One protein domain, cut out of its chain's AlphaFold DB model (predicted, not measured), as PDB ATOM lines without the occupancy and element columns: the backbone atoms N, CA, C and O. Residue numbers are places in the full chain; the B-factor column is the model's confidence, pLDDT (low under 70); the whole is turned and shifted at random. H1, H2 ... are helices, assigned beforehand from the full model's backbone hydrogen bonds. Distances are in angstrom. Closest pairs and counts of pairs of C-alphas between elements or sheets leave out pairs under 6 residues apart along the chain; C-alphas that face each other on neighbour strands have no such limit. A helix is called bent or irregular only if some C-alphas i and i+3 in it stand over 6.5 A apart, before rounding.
ATOM      1  N   ASP A   4      78.377 -45.358  76.434       89.62
ATOM      2  CA  ASP A   4      79.703 -44.747  76.293       89.62
ATOM      3  C   ASP A   4      80.589 -45.544  75.336       89.62
ATOM      4  O   ASP A   4      81.220 -44.957  74.461       89.62
ATOM      5  N   GLN A   5      80.549 -46.875  75.412       87.19
ATOM      6  CA  GLN A   5      81.198 -47.755  74.438       87.19
ATOM      7  C   GLN A   5      80.705 -47.494  73.009       87.19
ATOM      8  O   GLN A   5      81.507 -47.311  72.099       87.19
ATOM      9  N   ARG A   6      79.385 -47.377  72.815       87.25
ATOM     10  CA  ARG A   6      78.801 -47.064  71.503       87.25
ATOM     11  C   ARG A   6      79.322 -45.737  70.943       87.25
ATOM     12  O   ARG A   6      79.628 -45.656  69.758       87.25
ATOM     13  N   LYS A   7      79.456 -44.706  71.784       85.00
ATOM     14  CA  LYS A   7      80.040 -43.415  71.376       85.00
ATOM     15  C   LYS A   7      81.511 -43.544  70.989       85.00
ATOM     16  O   LYS A   7      81.923 -42.919  70.019       85.00
ATOM     17  N   GLN A   8      82.291 -44.331  71.729       83.50
ATOM     18  CA  GLN A   8      83.701 -44.558  71.404       83.50
ATOM     19  C   GLN A   8      83.860 -45.263  70.057       83.50
ATOM     20  O   GLN A   8      84.642 -44.795  69.234       83.50
ATOM     21  N   ILE A   9      83.073 -46.313  69.803       85.25
ATOM     22  CA  ILE A   9      83.068 -47.016  68.513       85.25
ATOM     23  C   ILE A   9      82.729 -46.049  67.382       85.25
ATOM     24  O   ILE A   9      83.485 -45.966  66.425       85.25
ATOM     25  N   ILE A  10      81.644 -45.275  67.502       83.12
ATOM     26  CA  ILE A  10      81.239 -44.312  66.464       83.12
ATOM     27  C   ILE A  10      82.352 -43.296  66.188       83.12
ATOM     28  O   ILE A  10      82.723 -43.091  65.038       83.12
ATOM     29  N   ASN A  11      82.928 -42.699  67.236       77.56
ATOM     30  CA  ASN A  11      83.990 -41.707  67.077       77.56
ATOM     31  C   ASN A  11      85.226 -42.284  66.376       77.56
ATOM     32  O   ASN A  11      85.838 -41.597  65.564       77.56
ATOM     33  N   LYS A  12      85.604 -43.528  66.686       79.56
ATOM     34  CA  LYS A  12      86.782 -44.174  66.088       79.56
ATOM     35  C   LYS A  12      86.501 -44.735  64.693       79.56
ATOM     36  O   LYS A  12      87.388 -44.727  63.849       79.56
ATOM     37  N   ALA A  13      85.269 -45.163  64.434       79.31
ATOM     38  CA  ALA A  13      84.824 -45.653  63.136       79.31
ATOM     39  C   ALA A  13      84.589 -44.535  62.112       79.31
ATOM     40  O   ALA A  13      84.455 -44.851  60.934       79.31
ATOM     41  N   TYR A  14      84.567 -43.257  62.522       79.06
ATOM     42  CA  TYR A  14      84.413 -42.113  61.612       79.06
ATOM     43  C   TYR A  14      85.391 -42.182  60.434       79.06
ATOM     44  O   TYR A  14      85.000 -42.006  59.288       79.06
ATOM     45  N   TYR A  15      86.649 -42.541  60.698       69.50
ATOM     46  CA  TYR A  15      87.655 -42.680  59.647       69.50
ATOM     47  C   TYR A  15      87.293 -43.743  58.600       69.50
ATOM     48  O   TYR A  15      87.633 -43.604  57.434       69.50
ATOM     49  N   MET A  16      86.564 -44.792  58.979       74.88
ATOM     50  CA  MET A  16      86.195 -45.873  58.064       74.88
ATOM     51  C   MET A  16      85.027 -45.501  57.144       74.88
ATOM     52  O   MET A  16      84.813 -46.178  56.139       74.88
ATOM     53  N   THR A  17      84.268 -44.439  57.446       77.31
ATOM     54  CA  THR A  17      83.115 -44.052  56.617       77.31
ATOM     55  C   THR A  17      83.530 -43.475  55.268       77.31
ATOM     56  O   THR A  17      82.765 -43.561  54.310       77.31
ATOM     57  N   GLN A  18      84.766 -42.982  55.139       75.06
ATOM     58  CA  GLN A  18      85.298 -42.476  53.870       75.06
ATOM     59  C   GLN A  18      85.307 -43.549  52.762       75.06
ATOM     60  O   GLN A  18      85.092 -43.241  51.590       75.06
ATOM     61  N   TYR A  19      85.459 -44.824  53.136       75.31
ATOM     62  CA  TYR A  19      85.462 -45.964  52.213       75.31
ATOM     63  C   TYR A  19      84.042 -46.421  51.831       75.31
ATOM     64  O   TYR A  19      83.845 -47.288  50.977       75.31
ATOM     65  N   ALA A  20      83.023 -45.820  52.447       78.38
ATOM     66  CA  ALA A  20      81.622 -46.198  52.358       78.38
ATOM     67  C   ALA A  20      80.802 -45.268  51.449       78.38
ATOM     68  O   ALA A  20      79.652 -44.966  51.755       78.38
ATOM     69  N   SER A  21      81.355 -44.827  50.314       76.94
ATOM     70  CA  SER A  21      80.743 -43.801  49.440       76.94
ATOM     71  C   SER A  21      79.319 -44.106  48.934       76.94
ATOM     72  O   SER A  21      78.621 -43.222  48.439       76.94
ATOM     73  N   TYR A  22      78.869 -45.354  49.057       78.00
ATOM     74  CA  TYR A  22      77.537 -45.827  48.683       78.00
ATOM     75  C   TYR A  22      76.480 -45.703  49.797       78.00
ATOM     76  O   TYR A  22      75.320 -46.048  49.564       78.00
ATOM     77  N   THR A  23      76.844 -45.249  50.998       83.38
ATOM     78  CA  THR A  23      75.937 -45.096  52.147       83.38
ATOM     79  C   THR A  23      76.256 -43.822  52.938       83.38
ATOM     80  O   THR A  23      77.271 -43.175  52.700       83.38
ATOM     81  N   SER A  24      75.370 -43.420  53.855       82.44
ATOM     82  CA  SER A  24      75.677 -42.340  54.800       82.44
ATOM     83  C   SER A  24      76.526 -42.851  55.963       82.44
ATOM     84  O   SER A  24      76.486 -44.044  56.279       82.44
ATOM     85  N   ASP A  25      77.218 -41.936  56.644       80.06
ATOM     86  CA  ASP A  25      77.970 -42.223  57.872       80.06
ATOM     87  C   ASP A  25      77.092 -42.942  58.910       80.06
ATOM     88  O   ASP A  25      77.498 -43.956  59.476       80.06
ATOM     89  N   GLU A  26      75.848 -42.484  59.116       85.25
ATOM     90  CA  GLU A  26      74.905 -43.150  60.021       85.25
ATOM     91  C   GLU A  26      74.626 -44.597  59.608       85.25
ATOM     92  O   GLU A  26      74.574 -45.474  60.470       85.25
ATOM     93  N   GLY A  27      74.494 -44.861  58.306       85.44
ATOM     94  CA  GLY A  27      74.300 -46.212  57.787       85.44
ATOM     95  C   GLY A  27      75.493 -47.125  58.072       85.44
ATOM     96  O   GLY A  27      75.297 -48.286  58.434       85.44
ATOM     97  N   VAL A  28      76.723 -46.602  57.984       83.75
ATOM     98  CA  VAL A  28      77.942 -47.341  58.364       83.75
ATOM     99  C   VAL A  28      77.917 -47.678  59.850       83.75
ATOM    100  O   VAL A  28      78.130 -48.833  60.221       83.75
ATOM    101  N   TYR A  29      77.616 -46.702  60.711       87.75
ATOM    102  CA  TYR A  29      77.576 -46.926  62.158       87.75
ATOM    103  C   TYR A  29      76.498 -47.923  62.559       87.75
ATOM    104  O   TYR A  29      76.747 -48.787  63.397       87.75
ATOM    105  N   GLU A  30      75.299 -47.828  61.986       90.19
ATOM    106  CA  GLU A  30      74.216 -48.765  62.277       90.19
ATOM    107  C   GLU A  30      74.585 -50.189  61.876       90.19
ATOM    108  O   GLU A  30      74.374 -51.117  62.660       90.19
ATOM    109  N   ALA A  31      75.170 -50.369  60.694       89.00
ATOM    110  CA  ALA A  31      75.574 -51.677  60.206       89.00
ATOM    111  C   ALA A  31      76.757 -52.257  61.003       89.00
ATOM    112  O   ALA A  31      76.709 -53.434  61.368       89.00
ATOM    113  N   LEU A  32      77.752 -51.438  61.363       88.75
ATOM    114  CA  LEU A  32      78.843 -51.833  62.256       88.75
ATOM    115  C   LEU A  32      78.296 -52.274  63.617       88.75
ATOM    116  O   LEU A  32      78.517 -53.408  64.029       88.75
ATOM    117  N   ILE A  33      77.524 -51.422  64.295       90.94
ATOM    118  CA  ILE A  33      76.961 -51.739  65.615       90.94
ATOM    119  C   ILE A  33      76.082 -52.991  65.555       90.94
ATOM    120  O   ILE A  33      76.191 -53.847  66.429       90.94
ATOM    121  N   SER A  34      75.261 -53.133  64.512       90.25
ATOM    122  CA  SER A  34      74.425 -54.324  64.327       90.25
ATOM    123  C   SER A  34      75.261 -55.594  64.161       90.25
ATOM    124  O   SER A  34      74.881 -56.639  64.684       90.25
ATOM    125  N   SER A  35      76.392 -55.517  63.452       88.44
ATOM    126  CA  SER A  35      77.325 -56.637  63.286       88.44
ATOM    127  C   SER A  35      77.937 -57.049  64.628       88.44
ATOM    128  O   SER A  35      77.848 -58.213  65.014       88.44
ATOM    129  N   LEU A  36      78.442 -56.076  65.394       90.31
ATOM    130  CA  LEU A  36      79.057 -56.306  66.705       90.31
ATOM    131  C   LEU A  36      78.064 -56.869  67.730       90.31
ATOM    132  O   LEU A  36      78.388 -57.786  68.480       90.31
ATOM    133  N   GLU A  37      76.837 -56.342  67.759       90.44
ATOM    134  CA  GLU A  37      75.776 -56.844  68.640       90.44
ATOM    135  C   GLU A  37      75.348 -58.265  68.251       90.44
ATOM    136  O   GLU A  37      75.127 -59.096  69.129       90.44
ATOM    137  N   LYS A  38      75.253 -58.560  66.950       90.19
ATOM    138  CA  LYS A  38      74.887 -59.888  66.440       90.19
ATOM    139  C   LYS A  38      75.954 -60.942  66.738       90.19
ATOM    140  O   LYS A  38      75.596 -62.081  67.025       90.19
ATOM    141  N   ASN A  39      77.226 -60.577  66.621       87.75
ATOM    142  CA  ASN A  39      78.355 -61.486  66.811       87.75
ATOM    143  C   ASN A  39      78.856 -61.527  68.263       87.75
ATOM    144  O   ASN A  39      79.825 -62.229  68.533       87.75
ATOM    145  N   GLU A  40      78.200 -60.804  69.181       89.69
ATOM    146  CA  GLU A  40      78.578 -60.699  70.600       89.69
ATOM    147  C   GLU A  40      80.056 -60.321  70.803       89.69
ATOM    148  O   GLU A  40      80.700 -60.763  71.750       89.69
ATOM    149  N   THR A  41      80.579 -59.492  69.899       89.25
ATOM    150  CA  THR A  41      82.000 -59.145  69.806       89.25
ATOM    151  C   THR A  41      82.475 -58.354  71.023       89.25
ATOM    152  O   THR A  41      81.754 -57.476  71.520       89.25
ATOM    153  N   ASP A  42      83.702 -58.619  71.471       92.00
ATOM    154  CA  ASP A  42      84.339 -57.839  72.527       92.00
ATOM    155  C   ASP A  42      84.533 -56.389  72.067       92.00
ATOM    156  O   ASP A  42      85.199 -56.078  71.079       92.00
ATOM    157  N   VAL A  43      83.912 -55.474  72.802       90.00
ATOM    158  CA  VAL A  43      83.916 -54.056  72.469       90.00
ATOM    159  C   VAL A  43      85.299 -53.439  72.643       90.00
ATOM    160  O   VAL A  43      85.655 -52.553  71.869       90.00
ATOM    161  N   ASP A  44      86.070 -53.882  73.632       90.38
ATOM    162  CA  ASP A  44      87.394 -53.313  73.880       90.38
ATOM    163  C   ASP A  44      88.355 -53.710  72.743       90.38
ATOM    164  O   ASP A  44      89.099 -52.866  72.244       90.38
ATOM    165  N   LEU A  45      88.216 -54.937  72.226       91.94
ATOM    166  CA  LEU A  45      88.932 -55.428  71.046       91.94
ATOM    167  C   LEU A  45      88.571 -54.638  69.773       91.94
ATOM    168  O   LEU A  45      89.434 -54.275  68.976       91.94
ATOM    169  N   VAL A  46      87.289 -54.314  69.583       89.94
ATOM    170  CA  VAL A  46      86.840 -53.461  68.465       89.94
ATOM    171  C   VAL A  46      87.452 -52.065  68.557       89.94
ATOM    172  O   VAL A  46      87.847 -51.491  67.544       89.94
ATOM    173  N   ILE A  47      87.486 -51.494  69.761       88.50
ATOM    174  CA  ILE A  47      88.038 -50.161  70.005       88.50
ATOM    175  C   ILE A  47      89.526 -50.135  69.653       88.50
ATOM    176  O   ILE A  47      89.949 -49.198  68.978       88.50
ATOM    177  N   GLU A  48      90.283 -51.154  70.058       89.69
ATOM    178  CA  GLU A  48      91.696 -51.331  69.706       89.69
ATOM    179  C   GLU A  48      91.899 -51.429  68.190       89.69
ATOM    180  O   GLU A  48      92.660 -50.654  67.612       89.69
ATOM    181  N   PHE A  49      91.135 -52.289  67.515       87.81
ATOM    182  CA  PHE A  49      91.174 -52.393  66.057       87.81
ATOM    183  C   PHE A  49      90.919 -51.047  65.367       87.81
ATOM    184  O   PHE A  49      91.694 -50.640  64.503       87.81
ATOM    185  N   LEU A  50      89.883 -50.311  65.777       83.75
ATOM    186  CA  LEU A  50      89.565 -48.998  65.203       83.75
ATOM    187  C   LEU A  50      90.593 -47.904  65.555       83.75
ATOM    188  O   LEU A  50      90.578 -46.835  64.945       83.75
ATOM    189  N   GLU A  51      91.459 -48.110  66.550       80.94
ATOM    190  CA  GLU A  51      92.612 -47.234  66.793       80.94
ATOM    191  C   GLU A  51      93.747 -47.494  65.808       80.94
ATOM    192  O   GLU A  51      94.419 -46.546  65.400       80.94
ATOM    193  N   LEU A  52      93.946 -48.752  65.415       75.19
ATOM    194  CA  LEU A  52      94.971 -49.142  64.450       75.19
ATOM    195  C   LEU A  52      94.620 -48.684  63.035       75.19
ATOM    196  O   LEU A  52      95.500 -48.206  62.323       75.19
ATOM    197  N   THR A  53      93.339 -48.718  62.651       73.06
ATOM    198  CA  THR A  53      92.912 -48.229  61.327       73.06
ATOM    199  C   THR A  53      93.296 -46.763  61.102       73.06
ATOM    200  O   THR A  53      93.721 -46.397  60.013       73.06
ATOM    201  N   GLN A  54      93.249 -45.924  62.142       68.50
ATOM    202  CA  GLN A  54      93.637 -44.505  62.067       68.50
ATOM    203  C   GLN A  54      95.137 -44.287  61.826       68.50
ATOM    204  O   GLN A  54      95.552 -43.180  61.491       68.50
ATOM    205  N   ARG A  55      95.957 -45.314  62.061       63.47
ATOM    206  CA  ARG A  55      97.420 -45.285  61.920       63.47
ATOM    207  C   ARG A  55      97.900 -46.079  60.712       63.47
ATOM    208  O   ARG A  55      99.103 -46.213  60.520       63.47
ATOM    209  N   ALA A  56      96.975 -46.628  59.936       65.62
ATOM    210  CA  ALA A  56      97.272 -47.431  58.771       65.62
ATOM    211  C   ALA A  56      96.938 -46.681  57.483       65.62
ATOM    212  O   ALA A  56      96.167 -45.725  57.464       65.62
ATOM    213  N   SER A  57      97.517 -47.147  56.382       63.94
ATOM    214  CA  SER A  57      97.255 -46.608  55.052       63.94
ATOM    215  C   SER A  57      95.799 -46.735  54.623       63.94
ATOM    216  O   SER A  57      95.182 -47.777  54.873       63.94
ATOM    217  N   ASP A  58      95.323 -45.790  53.815       63.97
ATOM    218  CA  ASP A  58      94.010 -45.890  53.178       63.97
ATOM    219  C   ASP A  58      93.862 -47.123  52.298       63.97
ATOM    220  O   ASP A  58      92.809 -47.748  52.310       63.97
ATOM    221  N   TYR A  59      94.916 -47.550  51.602       63.28
ATOM    222  CA  TYR A  59      94.855 -48.760  50.787       63.28
ATOM    223  C   TYR A  59      94.535 -50.011  51.616       63.28
ATOM    224  O   TYR A  59      93.600 -50.747  51.299       63.28
ATOM    225  N   ILE A  60      95.280 -50.250  52.700       65.81
ATOM    226  CA  ILE A  60      95.043 -51.386  53.604       65.81
ATOM    227  C   ILE A  60      93.668 -51.269  54.272       65.81
ATOM    228  O   ILE A  60      92.912 -52.241  54.286       65.81
ATOM    229  N   ASN A  61      93.305 -50.079  54.754       72.38
ATOM    230  CA  ASN A  61      92.002 -49.847  55.372       72.38
ATOM    231  C   ASN A  61      90.841 -50.059  54.396       72.38
ATOM    232  O   ASN A  61      89.868 -50.703  54.772       72.38
ATOM    233  N   GLN A  62      90.953 -49.609  53.144       71.31
ATOM    234  CA  GLN A  62      89.976 -49.860  52.081       71.31
ATOM    235  C   GLN A  62      89.855 -51.363  51.800       71.31
ATOM    236  O   GLN A  62      88.747 -51.891  51.729       71.31
ATOM    237  N   LYS A  63      90.978 -52.089  51.698       70.25
ATOM    238  CA  LYS A  63      90.965 -53.548  51.485       70.25
ATOM    239  C   LYS A  63      90.287 -54.303  52.623       70.25
ATOM    240  O   LYS A  63      89.505 -55.219  52.364       70.25
ATOM    241  N   ILE A  64      90.569 -53.924  53.866       73.19
ATOM    242  CA  ILE A  64      89.934 -54.501  55.055       73.19
ATOM    243  C   ILE A  64      88.455 -54.115  55.099       73.19
ATOM    244  O   ILE A  64      87.601 -54.976  55.325       73.19
ATOM    245  N   TYR A  65      88.136 -52.855  54.804       77.88
ATOM    246  CA  TYR A  65      86.768 -52.363  54.764       77.88
ATOM    247  C   TYR A  65      85.902 -53.190  53.800       77.88
ATOM    248  O   TYR A  65      84.876 -53.745  54.202       77.88
ATOM    249  N   ASP A  66      86.375 -53.357  52.564       73.06
ATOM    250  CA  ASP A  66      85.683 -54.101  51.508       73.06
ATOM    251  C   ASP A  66      85.527 -55.595  51.824       73.06
ATOM    252  O   ASP A  66      84.576 -56.232  51.367       73.06
ATOM    253  N   SER A  67      86.456 -56.167  52.593       67.75
ATOM    254  CA  SER A  67      86.515 -57.615  52.811       67.75
ATOM    255  C   SER A  67      85.745 -58.082  54.046       67.75
ATOM    256  O   SER A  67      85.199 -59.187  54.031       67.75
ATOM    257  N   VAL A  68      85.731 -57.301  55.134       69.62
ATOM    258  CA  VAL A  68      85.344 -57.837  56.457       69.62
ATOM    259  C   VAL A  68      84.554 -56.894  57.367       69.62
ATOM    260  O   VAL A  68      83.996 -57.370  58.356       69.62
ATOM    261  N   PHE A  69      84.425 -55.601  57.055       72.00
ATOM    262  CA  PHE A  69      83.910 -54.601  58.011       72.00
ATOM    263  C   PHE A  69      82.478 -54.841  58.512       72.00
ATOM    264  O   PHE A  69      82.129 -54.446  59.622       72.00
ATOM    265  N   TYR A  70      81.645 -55.515  57.718       70.44
ATOM    266  CA  TYR A  70      80.251 -55.805  58.072       70.44
ATOM    267  C   TYR A  70      80.027 -57.192  58.686       70.44
ATOM    268  O   TYR A  70      78.903 -57.518  59.072       70.44
ATOM    269  N   ASP A  71      81.076 -58.001  58.822       79.94
ATOM    270  CA  ASP A  71      81.022 -59.349  59.397       79.94
ATOM    271  C   ASP A  71      82.189 -59.565  60.369       79.94
ATOM    272  O   ASP A  71      82.969 -60.515  60.240       79.94
ATOM    273  N   LEU A  72      82.337 -58.629  61.311       81.12
ATOM    274  CA  LEU A  72      83.408 -58.637  62.301       81.12
ATOM    275  C   LEU A  72      83.083 -59.615  63.435       81.12
ATOM    276  O   LEU A  72      82.021 -59.548  64.050       81.12
ATOM    277  N   THR A  73      84.023 -60.514  63.703       84.88
ATOM    278  CA  THR A  73      84.033 -61.448  64.835       84.88
ATOM    279  C   THR A  73      85.339 -61.259  65.600       84.88
ATOM    280  O   THR A  73      86.307 -60.787  65.006       84.88
ATOM    281  N   ASP A  74      85.408 -61.665  66.871       88.38
ATOM    282  CA  ASP A  74      86.632 -61.511  67.680       88.38
ATOM    283  C   ASP A  74      87.865 -62.114  66.993       88.38
ATOM    284  O   ASP A  74      88.902 -61.472  66.904       88.38
ATOM    285  N   GLU A  75      87.737 -63.313  66.416       85.50
ATOM    286  CA  GLU A  75      88.821 -63.989  65.685       85.50
ATOM    287  C   GLU A  75      89.321 -63.171  64.484       85.50
ATOM    288  O   GLU A  75      90.527 -63.028  64.273       85.50
ATOM    289  N   LYS A  76      88.396 -62.592  63.708       80.38
ATOM    290  CA  LYS A  76      88.756 -61.748  62.565       80.38
ATOM    291  C   LYS A  76      89.396 -60.455  63.037       80.38
ATOM    292  O   LYS A  76      90.397 -60.051  62.465       80.38
ATOM    293  N   ILE A  77      88.837 -59.818  64.063       83.62
ATOM    294  CA  ILE A  77      89.393 -58.579  64.608       83.62
ATOM    295  C   ILE A  77      90.805 -58.826  65.140       83.62
ATOM    296  O   ILE A  77      91.701 -58.064  64.802       83.62
ATOM    297  N   GLN A  78      91.026 -59.918  65.869       86.56
ATOM    298  CA  GLN A  78      92.348 -60.306  66.358       86.56
ATOM    299  C   GLN A  78      93.339 -60.507  65.204       86.56
ATOM    300  O   GLN A  78      94.422 -59.933  65.214       86.56
ATOM    301  N   THR A  79      92.935 -61.232  64.157       76.75
ATOM    302  CA  THR A  79      93.752 -61.409  62.941       76.75
ATOM    303  C   THR A  79      94.088 -60.071  62.272       76.75
ATOM    304  O   THR A  79      95.190 -59.878  61.765       76.75
ATOM    305  N   LEU A  80      93.141 -59.128  62.248       78.94
ATOM    306  CA  LEU A  80      93.349 -57.799  61.666       78.94
ATOM    307  C   LEU A  80      94.275 -56.933  62.524       78.94
ATOM    308  O   LEU A  80      95.091 -56.208  61.967       78.94
ATOM    309  N   ILE A  81      94.164 -57.011  63.852       83.38
ATOM    310  CA  ILE A  81      95.087 -56.353  64.783       83.38
ATOM    311  C   ILE A  81      96.507 -56.865  64.533       83.38
ATOM    312  O   ILE A  81      97.393 -56.066  64.244       83.38
ATOM    313  N   GLU A  82      96.695 -58.186  64.516       76.56
ATOM    314  CA  GLU A  82      97.994 -58.816  64.253       76.56
ATOM    315  C   GLU A  82      98.557 -58.419  62.878       76.56
ATOM    316  O   GLU A  82      99.755 -58.172  62.742       76.56
ATOM    317  N   LEU A  83      97.700 -58.286  61.858       70.44
ATOM    318  CA  LEU A  83      98.091 -57.770  60.545       70.44
ATOM    319  C   LEU A  83      98.594 -56.321  60.620       70.44
ATOM    320  O   LEU A  83      99.645 -56.017  60.056       70.44
ATOM    321  N   TYR A  84      97.866 -55.424  61.290       70.56
ATOM    322  CA  TYR A  84      98.288 -54.028  61.434       70.56
ATOM    323  C   TYR A  84      99.589 -53.903  62.226       70.56
ATOM    324  O   TYR A  84     100.474 -53.156  61.813       70.56
ATOM    325  N   GLU A  85      99.742 -54.659  63.312       73.19
ATOM    326  CA  GLU A  85     100.969 -54.684  64.111       73.19
ATOM    327  C   GLU A  85     102.156 -55.240  63.316       73.19
ATOM    328  O   GLU A  85     103.263 -54.706  63.403       73.19
ATOM    329  N   ALA A  86     101.953 -56.284  62.508       65.69
ATOM    330  CA  ALA A  86     103.000 -56.831  61.648       65.69
ATOM    331  C   ALA A  86     103.439 -55.824  60.571       65.69
ATOM    332  O   ALA A  86     104.631 -55.734  60.268       65.69
ATOM    333  N   ILE A  87     102.500 -55.041  60.026       64.56
ATOM    334  CA  ILE A  87     102.794 -53.947  59.088       64.56
ATOM    335  C   ILE A  87     103.560 -52.820  59.792       64.56
ATOM    336  O   ILE A  87     104.594 -52.394  59.283       64.56
ATOM    337  N   GLU A  88     103.096 -52.356  60.958       67.25
ATOM    338  CA  GLU A  88     103.736 -51.273  61.723       67.25
ATOM    339  C   GLU A  88     105.166 -51.636  62.151       67.25
ATOM    340  O   GLU A  88     106.059 -50.790  62.122       67.25
ATOM    341  N   ASN A  89     105.400 -52.902  62.501       65.56
ATOM    342  CA  ASN A  89     106.715 -53.405  62.897       65.56
ATOM    343  C   ASN A  89     107.590 -53.866  61.718       65.56
ATOM    344  O   ASN A  89     108.685 -54.383  61.950       65.56
ATOM    345  N   GLU A  90     107.120 -53.725  60.473       58.44
ATOM    346  CA  GLU A  90     107.808 -54.194  59.259       58.44
ATOM    347  C   GLU A  90     108.208 -55.690  59.330       58.44
ATOM    348  O   GLU A  90     109.223 -56.128  58.776       58.44
ATOM    349  N   SER A  91     107.413 -56.502  60.036       60.34
ATOM    350  CA  SER A  91     107.745 -57.891  60.364       60.34
ATOM    351  C   SER A  91     107.261 -58.859  59.287       60.34
ATOM    352  O   SER A  91     106.165 -59.419  59.340       60.34
ATOM    353  N   VAL A  92     108.123 -59.102  58.297       57.34
ATOM    354  CA  VAL A  92     107.868 -60.056  57.201       57.34
ATOM    355  C   VAL A  92     107.539 -61.458  57.727       57.34
ATOM    356  O   VAL A  92     106.638 -62.107  57.205       57.34
ATOM    357  N   SER A  93     108.215 -61.914  58.784       63.59
ATOM    358  CA  SER A  93     107.965 -63.236  59.372       63.59
ATOM    359  C   SER A  93     106.581 -63.360  59.999       63.59
ATOM    360  O   SER A  93     105.985 -64.434  59.941       63.59
ATOM    361  N   ASP A  94     106.061 -62.286  60.595       62.38
ATOM    362  CA  ASP A  94     104.735 -62.318  61.214       62.38
ATOM    363  C   ASP A  94     103.648 -62.325  60.142       62.38
ATOM    364  O   ASP A  94     102.708 -63.111  60.242       62.38
ATOM    365  N   LEU A  95     103.838 -61.574  59.051       59.38
ATOM    366  CA  LEU A  95     102.979 -61.656  57.866       59.38
ATOM    367  C   LEU A  95     102.972 -63.076  57.274       59.38
ATOM    368  O   LEU A  95     101.908 -63.632  57.008       59.38
ATOM    369  N   GLU A  96     104.137 -63.704  57.113       59.12
ATOM    370  CA  GLU A  96     104.232 -65.087  56.619       59.12
ATOM    371  C   GLU A  96     103.510 -66.091  57.525       59.12
ATOM    372  O   GLU A  96     102.822 -66.993  57.038       59.12
ATOM    373  N   ASN A  97     103.625 -65.919  58.844       67.56
ATOM    374  CA  ASN A  97     102.950 -66.764  59.827       67.56
ATOM    375  C   ASN A  97     101.426 -66.583  59.799       67.56
ATOM    376  O   ASN A  97     100.704 -67.580  59.833       67.56
ATOM    377  N   LEU A  98     100.946 -65.339  59.706       61.16
ATOM    378  CA  LEU A  98      99.523 -64.983  59.651       61.16
ATOM    379  C   LEU A  98      98.815 -65.624  58.458       61.16
ATOM    380  O   LEU A  98      97.713 -66.159  58.581       61.16
ATOM    381  N   PHE A  99      99.457 -65.590  57.296       56.38
ATOM    382  CA  PHE A  99      98.846 -66.064  56.062       56.38
ATOM    383  C   PHE A  99      99.205 -67.517  55.721       56.38
ATOM    384  O   PHE A  99      98.563 -68.118  54.858       56.38
ATOM    385  N   GLY A 100     100.203 -68.106  56.388       49.25
ATOM    386  CA  GLY A 100     100.651 -69.479  56.133       49.25
ATOM    387  C   GLY A 100     101.254 -69.679  54.737       49.25
ATOM    388  O   GLY A 100     101.310 -70.807  54.241       49.25
ATOM    389  N   ILE A 101     101.681 -68.588  54.100       43.03
ATOM    390  CA  ILE A 101     102.312 -68.536  52.782       43.03
ATOM    391  C   ILE A 101     103.451 -67.516  52.809       43.03
ATOM    392  O   ILE A 101     103.420 -66.560  53.580       43.03
ATOM    393  N   SER A 102     104.471 -67.753  51.981       47.97
ATOM    394  CA  SER A 102     105.613 -66.846  51.831       47.97
ATOM    395  C   SER A 102     105.120 -65.449  51.460       47.97
ATOM    396  O   SER A 102     104.203 -65.297  50.649       47.97
ATOM    397  N   TYR A 103     105.762 -64.423  52.008       40.84
ATOM    398  CA  TYR A 103     105.462 -63.016  51.741       40.84
ATOM    399  C   TYR A 103     105.472 -62.698  50.237       40.84
ATOM    400  O   TYR A 103     104.690 -61.882  49.752       40.84
TER     401      TYR A 103
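What this domain is: This is residues 4 to 103 of the 178 residues of an uncharacterized protein of Corynebacteriales bacterium (UniProt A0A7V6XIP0). H1, H3 and H5 make a row pointing the same way. H2 packs on H1, H6 folds back on H5, and H4 crosses the end of H1. The printed part has 100 residues, six named helices, H1 to H6 in order, and no named strand. It is all helix and compact, with radius of gyration of the C-alphas 13.5 A and spans 39 by 27 by 19 A.

How they stand to each other: Begin at H1, residues 4 to 19, only just irregular: C-alphas 12 and 15 are 6.7 A apart. H2, residues 25 to 38, touches H1, closest C-alphas Thr 17 and Asp 25, 5.6 A. H3, residues 43 to 53, touches H1 at a shallow tilt of 32 degrees, closest C-alphas Lys 12 and Leu 50, 5.6 A. H4, residues 58 to 68, touches residues 16 to 19 of H1 alone, closest C-alphas Tyr 19 and Gln 62, 6.0 A. H5, residues 74 to 88, touches H3, closest C-alphas Phe 49 and Ile 81, 5.7 A. H6, residues 92 to 99, forms a hairpin with H5, closest C-alphas Ala 86 and Asp 94, 5.8 A. Every O i to N i+4 pair is within hydrogen-bond range in H2 to H6, and 7 of 12 in H1.

Where its parts are: Find C-alpha 4 at (79.703, -44.747, 76.293), where H1 begins its 24.8 A; H5 spans 20.8 A, H2 19.9 A, and H6 ends at C-alpha 99, (98.846, -66.064, 56.062).

The domain as a whole: The printed part has no cut and its links are tight. Confidence is low, pLDDT under 70, in 28 residues, among them 86 to 103.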